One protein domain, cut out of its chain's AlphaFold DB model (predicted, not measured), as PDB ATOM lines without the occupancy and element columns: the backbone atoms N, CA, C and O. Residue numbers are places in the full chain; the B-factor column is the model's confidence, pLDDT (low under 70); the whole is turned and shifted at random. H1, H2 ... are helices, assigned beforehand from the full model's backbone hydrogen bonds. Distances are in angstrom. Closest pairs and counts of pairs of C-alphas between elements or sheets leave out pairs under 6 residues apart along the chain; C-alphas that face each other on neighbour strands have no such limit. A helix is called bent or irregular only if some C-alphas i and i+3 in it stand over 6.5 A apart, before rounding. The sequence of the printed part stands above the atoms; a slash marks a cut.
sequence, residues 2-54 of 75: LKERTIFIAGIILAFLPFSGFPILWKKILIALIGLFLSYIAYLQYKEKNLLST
ATOM      1  N   LEU A   2     119.186  75.930  40.347       61.75
ATOM      2  CA  LEU A   2     118.496  75.797  39.038       61.75
ATOM      3  C   LEU A   2     117.733  77.069  38.610       61.75
ATOM      4  O   LEU A   2     117.746  77.420  37.435       61.75
ATOM      5  N   LYS A   3     117.126  77.796  39.562       59.88
ATOM      6  CA  LYS A   3     116.275  78.973  39.288       59.88
ATOM      7  C   LYS A   3     117.028  80.158  38.669       59.88
ATOM      8  O   LYS A   3     116.509  80.786  37.754       59.88
ATOM      9  N   GLU A   4     118.252  80.438  39.118       73.50
ATOM     10  CA  GLU A   4     119.061  81.546  38.580       73.50
ATOM     11  C   GLU A   4     119.477  81.284  37.127       73.50
ATOM     12  O   GLU A   4     119.421  82.180  36.286       73.50
ATOM     13  N   ARG A   5     119.809  80.028  36.803       78.62
ATOM     14  CA  ARG A   5     120.124  79.610  35.432       78.62
ATOM     15  C   ARG A   5     118.920  79.735  34.505       78.62
ATOM     16  O   ARG A   5     119.090  80.182  33.378       78.62
ATOM     17  N   THR A   6     117.715  79.397  34.965       81.56
ATOM     18  CA  THR A   6     116.499  79.530  34.148       81.56
ATOM     19  C   THR A   6     116.203  80.986  33.800       81.56
ATOM     20  O   THR A   6     115.872  81.269  32.655       81.56
ATOM     21  N   ILE A   7     116.378  81.913  34.746       85.25
ATOM     22  CA  ILE A   7     116.165  83.350  34.510       85.25
ATOM     23  C   ILE A   7     117.203  83.895  33.522       85.25
ATOM     24  O   ILE A   7     116.863  84.661  32.623       85.25
ATOM     25  N   PHE A   8     118.454  83.451  33.639       82.62
ATOM     26  CA  PHE A   8     119.528  83.860  32.740       82.62
ATOM     27  C   PHE A   8     119.327  83.332  31.311       82.62
ATOM     28  O   PHE A   8     119.404  84.094  30.348       82.62
ATOM     29  N   ILE A   9     118.984  82.046  31.170       84.94
ATOM     30  CA  ILE A   9     118.647  81.437  29.875       84.94
ATOM     31  C   ILE A   9     117.403  82.102  29.270       84.94
ATOM     32  O   ILE A   9     117.397  82.398  28.077       84.94
ATOM     33  N   ALA A  10     116.374  82.388  30.073       81.31
ATOM     34  CA  ALA A  10     115.169  83.069  29.606       81.31
ATOM     35  C   ALA A  10     115.475  84.489  29.112       81.31
ATOM     36  O   ALA A  10     114.968  84.887  28.066       81.31
ATOM     37  N   GLY A  11     116.346  85.224  29.809       81.94
ATOM     38  CA  GLY A  11     116.807  86.544  29.383       81.94
ATOM     39  C   GLY A  11     117.568  86.506  28.056       81.94
ATOM     40  O   GLY A  11     117.302  87.322  27.176       81.94
ATOM     41  N   ILE A  12     118.456  85.524  27.872       84.00
ATOM     42  CA  ILE A  12     119.203  85.335  26.617       84.00
ATOM     43  C   ILE A  12     118.258  84.980  25.468       84.00
ATOM     44  O   ILE A  12     118.327  85.597  24.407       84.00
ATOM     45  N   ILE A  13     117.344  84.030  25.678       83.00
ATOM     46  CA  ILE A  13     116.360  83.641  24.662       83.00
ATOM     47  C   ILE A  13     115.493  84.843  24.283       83.00
ATOM     48  O   ILE A  13     115.302  85.090  23.098       83.00
ATOM     49  N   LEU A  14     115.030  85.629  25.259       76.25
ATOM     50  CA  LEU A  14     114.206  86.815  25.024       76.25
ATOM     51  C   LEU A  14     114.967  87.929  24.285       76.25
ATOM     52  O   LEU A  14     114.376  88.621  23.457       76.25
ATOM     53  N   ALA A  15     116.271  88.075  24.539       77.31
ATOM     54  CA  ALA A  15     117.135  89.025  23.840       77.31
ATOM     55  C   ALA A  15     117.432  88.607  22.389       77.31
ATOM     56  O   ALA A  15     117.544  89.470  21.523       77.31
ATOM     57  N   PHE A  16     117.524  87.303  22.109       75.44
ATOM     58  CA  PHE A  16     117.740  86.772  20.756       75.44
ATOM     59  C   PHE A  16     116.451  86.640  19.932       75.44
ATOM     60  O   PHE A  16     116.491  86.739  18.704       75.44
ATOM     61  N   LEU A  17     115.303  86.484  20.592       70.62
ATOM     62  CA  LEU A  17     113.973  86.385  19.985       70.62
ATOM     63  C   LEU A  17     113.667  87.446  18.903       70.62
ATOM     64  O   LEU A  17     113.181  87.070  17.834       70.62
ATOM     65  N   PRO A  18     113.983  88.744  19.089       66.00
ATOM     66  CA  PRO A  18     113.744  89.766  18.067       66.00
ATOM     67  C   PRO A  18     114.632  89.651  16.819       66.00
ATOM     68  O   PRO A  18     114.288  90.223  15.785       66.00
ATOM     69  N   PHE A  19     115.756  88.933  16.891       68.12
ATOM     70  CA  PHE A  19     116.697  88.773  15.777       68.12
ATOM     71  C   PHE A  19     116.380  87.552  14.905       68.12
ATOM     72  O   PHE A  19     116.888  87.444  13.792       68.12
ATOM     73  N   SER A  20     115.480  86.671  15.354       68.62
ATOM     74  CA  SER A  20     115.133  85.414  14.674       68.62
ATOM     75  C   SER A  20     114.164  85.569  13.483       68.62
ATOM     76  O   SER A  20     113.490  84.614  13.109       68.62
ATOM     77  N   GLY A  21     114.067  86.758  12.876       64.25
ATOM     78  CA  GLY A  21     113.208  87.009  11.707       64.25
ATOM     79  C   GLY A  21     111.710  87.181  12.010       64.25
ATOM     80  O   GLY A  21     110.880  87.028  11.117       64.25
ATOM     81  N   PHE A  22     111.344  87.501  13.256       60.59
ATOM     82  CA  PHE A  22     109.946  87.612  13.684       60.59
ATOM     83  C   PHE A  22     109.207  88.848  13.101       60.59
ATOM     84  O   PHE A  22     109.811  89.911  12.920       60.59
ATOM     85  N   PRO A  23     107.887  88.734  12.821       68.44
ATOM     86  CA  PRO A  23     107.059  89.761  12.175       68.44
ATOM     87  C   PRO A  23     107.040  91.105  12.919       68.44
ATOM     88  O   PRO A  23     107.319  91.178  14.114       68.44
ATOM     89  N   ILE A  24     106.643  92.176  12.212       69.25
ATOM     90  CA  ILE A  24     106.671  93.595  12.640       69.25
ATOM     91  C   ILE A  24     106.148  93.864  14.066       69.25
ATOM     92  O   ILE A  24     106.576  94.825  14.706       69.25
ATOM     93  N   LEU A  25     105.260  93.011  14.588       69.88
ATOM     94  CA  LEU A  25     104.782  93.068  15.968       69.88
ATOM     95  C   LEU A  25     105.920  92.979  16.996       69.88
ATOM     96  O   LEU A  25     105.922  93.747  17.952       69.88
ATOM     97  N   TRP A  26     106.926  92.129  16.796       72.25
ATOM     98  CA  TRP A  26     108.025  91.973  17.758       72.25
ATOM     99  C   TRP A  26     108.933  93.200  17.814       72.25
ATOM    100  O   TRP A  26     109.349  93.618  18.893       72.25
ATOM    101  N   LYS A  27     109.151  93.855  16.666       72.50
ATOM    102  CA  LYS A  27     109.843  95.153  16.611       72.50
ATOM    103  C   LYS A  27     109.073  96.229  17.381       72.50
ATOM    104  O   LYS A  27     109.688  97.039  18.069       72.50
ATOM    105  N   LYS A  28     107.735  96.212  17.317       77.50
ATOM    106  CA  LYS A  28     106.872  97.120  18.092       77.50
ATOM    107  C   LYS A  28     106.941  96.843  19.600       77.50
ATOM    108  O   LYS A  28     106.960  97.791  20.375       77.50
ATOM    109  N   ILE A  29     107.032  95.582  20.029       80.44
ATOM    110  CA  ILE A  29     107.238  95.253  21.451       80.44
ATOM    111  C   ILE A  29     108.606  95.765  21.931       80.44
ATOM    112  O   ILE A  29     108.682  96.402  22.979       80.44
ATOM    113  N   LEU A  30     109.674  95.547  21.156       78.81
ATOM    114  CA  LEU A  30     111.014  96.014  21.518       78.81
ATOM    115  C   LEU A  30     111.099  97.536  21.606       78.81
ATOM    116  O   LEU A  30     111.671  98.057  22.561       78.81
ATOM    117  N   ILE A  31     110.521  98.247  20.633       83.38
ATOM    118  CA  ILE A  31     110.542  99.713  20.635       83.38
ATOM    119  C   ILE A  31     109.752 100.268  21.827       83.38
ATOM    120  O   ILE A  31     110.193 101.225  22.458       83.38
ATOM    121  N   ALA A  32     108.630  99.633  22.185       88.00
ATOM    122  CA  ALA A  32     107.849 100.003  23.360       88.00
ATOM    123  C   ALA A  32     108.626  99.739  24.658       88.00
ATOM    124  O   ALA A  32     108.619 100.583  25.551       88.00
ATOM    125  N   LEU A  33     109.343  98.613  24.745       88.00
ATOM    126  CA  LEU A  33     110.162  98.275  25.908       88.00
ATOM    127  C   LEU A  33     111.344  99.241  26.074       88.00
ATOM    128  O   LEU A  33     111.601  99.701  27.184       88.00
ATOM    129  N   ILE A  34     112.012  99.607  24.973       87.94
ATOM    130  CA  ILE A  34     113.055 100.642  24.960       87.94
ATOM    131  C   ILE A  34     112.481 101.990  25.404       87.94
ATOM    132  O   ILE A  34     113.078 102.649  26.250       87.94
ATOM    133  N   GLY A  35     111.319 102.386  24.878       90.88
ATOM    134  CA  GLY A  35     110.667 103.641  25.248       90.88
ATOM    135  C   GLY A  35     110.304 103.686  26.733       90.88
ATOM    136  O   GLY A  35     110.571 104.682  27.404       90.88
ATOM    137  N   LEU A  36     109.776 102.584  27.269       93.75
ATOM    138  CA  LEU A  36     109.454 102.445  28.688       93.75
ATOM    139  C   LEU A  36     110.713 102.522  29.560       93.75
ATOM    140  O   LEU A  36     110.729 103.236  30.561       93.75
ATOM    141  N   PHE A  37     111.780 101.823  29.168       93.44
ATOM    142  CA  PHE A  37     113.055 101.838  29.881       93.44
ATOM    143  C   PHE A  37     113.679 103.239  29.898       93.44
ATOM    144  O   PHE A  37     114.107 103.723  30.946       93.44
ATOM    145  N   LEU A  38     113.657 103.934  28.760       91.38
ATOM    146  CA  LEU A  38     114.161 105.300  28.646       91.38
ATOM    147  C   LEU A  38     113.319 106.283  29.474       91.38
ATOM    148  O   LEU A  38     113.873 107.136  30.166       91.38
ATOM    149  N   SER A  39     111.993 106.118  29.475       93.56
ATOM    150  CA  SER A  39     111.082 106.883  30.333       93.56
ATOM    151  C   SER A  39     111.350 106.637  31.818       93.56
ATOM    152  O   SER A  39     111.278 107.573  32.615       93.56
ATOM    153  N   TYR A  40     111.670 105.402  32.209       92.94
ATOM    154  CA  TYR A  40     112.017 105.063  33.587       92.94
ATOM    155  C   TYR A  40     113.330 105.727  34.021       92.94
ATOM    156  O   TYR A  40     113.384 106.333  35.091       92.94
ATOM    157  N   ILE A  41     114.363 105.695  33.170       91.31
ATOM    158  CA  ILE A  41     115.631 106.404  33.419       91.31
ATOM    159  C   ILE A  41     115.395 107.914  33.538       91.31
ATOM    160  O   ILE A  41     115.924 108.552  34.449       91.31
ATOM    161  N   ALA A  42     114.586 108.491  32.646       89.88
ATOM    162  CA  ALA A  42     114.240 109.908  32.693       89.88
ATOM    163  C   ALA A  42     113.512 110.274  33.999       89.88
ATOM    164  O   ALA A  42     113.842 111.281  34.627       89.88
ATOM    165  N   TYR A  43     112.575 109.434  34.450       90.69
ATOM    166  CA  TYR A  43     111.882 109.616  35.725       90.69
ATOM    167  C   TYR A  43     112.832 109.521  36.925       90.69
ATOM    168  O   TYR A  43     112.744 110.336  37.845       90.69
ATOM    169  N   LEU A  44     113.765 108.566  36.914       89.19
ATOM    170  CA  LEU A  44     114.751 108.415  37.982       89.19
ATOM    171  C   LEU A  44     115.644 109.659  38.096       89.19
ATOM    172  O   LEU A  44     115.788 110.208  39.188       89.19
ATOM    173  N   GLN A  45     116.144 110.167  36.966       84.62
ATOM    174  CA  GLN A  45     116.916 111.414  36.937       84.62
ATOM    175  C   GLN A  45     116.090 112.631  37.374       84.62
ATOM    176  O   GLN A  45     116.598 113.507  38.074       84.62
ATOM    177  N   TYR A  46     114.813 112.707  36.990       81.50
ATOM    178  CA  TYR A  46     113.920 113.768  37.459       81.50
ATOM    179  C   TYR A  46     113.741 113.712  38.981       81.50
ATOM    180  O   TYR A  46     113.811 114.737  39.661       81.50
ATOM    181  N   LYS A  47     113.564 112.515  39.542       75.56
ATOM    182  CA  LYS A  47     113.449 112.317  40.988       75.56
ATOM    183  C   LYS A  47     114.728 112.738  41.718       75.56
ATOM    184  O   LYS A  47     114.632 113.452  42.710       75.56
ATOM    185  N   GLU A  48     115.905 112.362  41.221       67.69
ATOM    186  CA  GLU A  48     117.189 112.772  41.812       67.69
ATOM    187  C   GLU A  48     117.378 114.293  41.814       67.69
ATOM    188  O   GLU A  48     117.781 114.864  42.827       67.69
ATOM    189  N   LYS A  49     117.005 114.979  40.729       61.19
ATOM    190  CA  LYS A  49     117.088 116.449  40.654       61.19
ATOM    191  C   LYS A  49     116.156 117.150  41.652       61.19
ATOM    192  O   LYS A  49     116.529 118.171  42.232       61.19
ATOM    193  N   ASN A  50     114.978 116.582  41.904       58.34
ATOM    194  CA  ASN A  50     114.038 117.102  42.901       58.34
ATOM    195  C   ASN A  50     114.438 116.758  44.346       58.34
ATOM    196  O   ASN A  50     114.176 117.549  45.252       58.34
ATOM    197  N   LEU A  51     115.119 115.629  44.567       53.22
ATOM    198  CA  LEU A  51     115.704 115.274  45.865       53.22
ATOM    199  C   LEU A  51     116.911 116.158  46.213       53.22
ATOM    200  O   LEU A  51     117.070 116.524  47.372       53.22
ATOM    201  N   LEU A  52     117.712 116.568  45.224       52.72
ATOM    202  CA  LEU A  52     118.807 117.528  45.420       52.72
ATOM    203  C   LEU A  52     118.308 118.966  45.651       52.72
ATOM    204  O   LEU A  52     118.921 119.694  46.426       52.72
ATOM    205  N   SER A  53     117.177 119.362  45.053       52.03
ATOM    206  CA  SER A  53     116.542 120.668  45.333       52.03
ATOM    207  C   SER A  53     115.757 120.700  46.654       52.03
ATOM    208  O   SER A  53     115.460 121.778  47.162       52.03
ATOM    209  N   THR A  54     115.455 119.531  47.229       48.75
ATOM    210  CA  THR A  54     114.759 119.365  48.523       48.75
ATOM    211  C   THR A  54     115.671 118.686  49.559       48.75
ATOM    212  O   THR A  54     115.208 118.020  50.481       48.75
TER     213      THR A  54
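This is residues 2 to 54 of the 75 residues of an uncharacterized protein of Candidatus Nomurabacteria bacterium RIFCSPHIGHO2_01_FULL_42_16 (UniProt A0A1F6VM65). Two helices meet near one end of each and open into a wide, lopsided V, with the longer arm H2, the shorter arm H1 and a small loop of residues 20 to 23 at the corner. Away from that corner both arms stand free, H1 with residues 2 to 14 and H2 with residues 31 to 53. The printed part has 53 residues, with two named helices in the order H1, H2 and no named strand; the class is all helix. The whole is extended, with a radius of gyration of the C-alphas of 16.4 A, and flat, spanning 47 by 34 by 10 A.

The longest helix, H2, residues 24 to 53, only just touches H1, residues 2 to 19, with 3 pairs of C-alphas within 8 A. The closest C-alphas of the two are those of Pro 18 and Trp 26, 6.1 A apart. H1 touches H2 with residue 18 alone, and H2 touches H1 with residues 26 to 30 alone. Their lines stand at a steep tilt of 65 degrees, and they run opposite ways. Their centres are 21.9 A apart. Every O i to N i+4 pair is within hydrogen-bond range in H2, and 12 of 14 are in H1.

H2 measures 43.6 A from C-alpha 24 at (106.671, 93.595, 12.640) to C-alpha 53 at (116.542, 120.668, 45.333). H1 measures 26.7 A and begins with C-alpha 2 at (118.496, 75.797, 39.038). H1 is irregular, but only just: C-alphas 15 and 18 are 6.7 A apart.

The two C-alphas farthest apart are those of Gly 21 and Thr 54, 49.0 A. The printed part has no cut, and the link from H1 to H2, 4 residues, is tight. The mean pLDDT of the printed part is 76.5; residues 2 to 3, 18 to 25 and 48 to 54 are under 70.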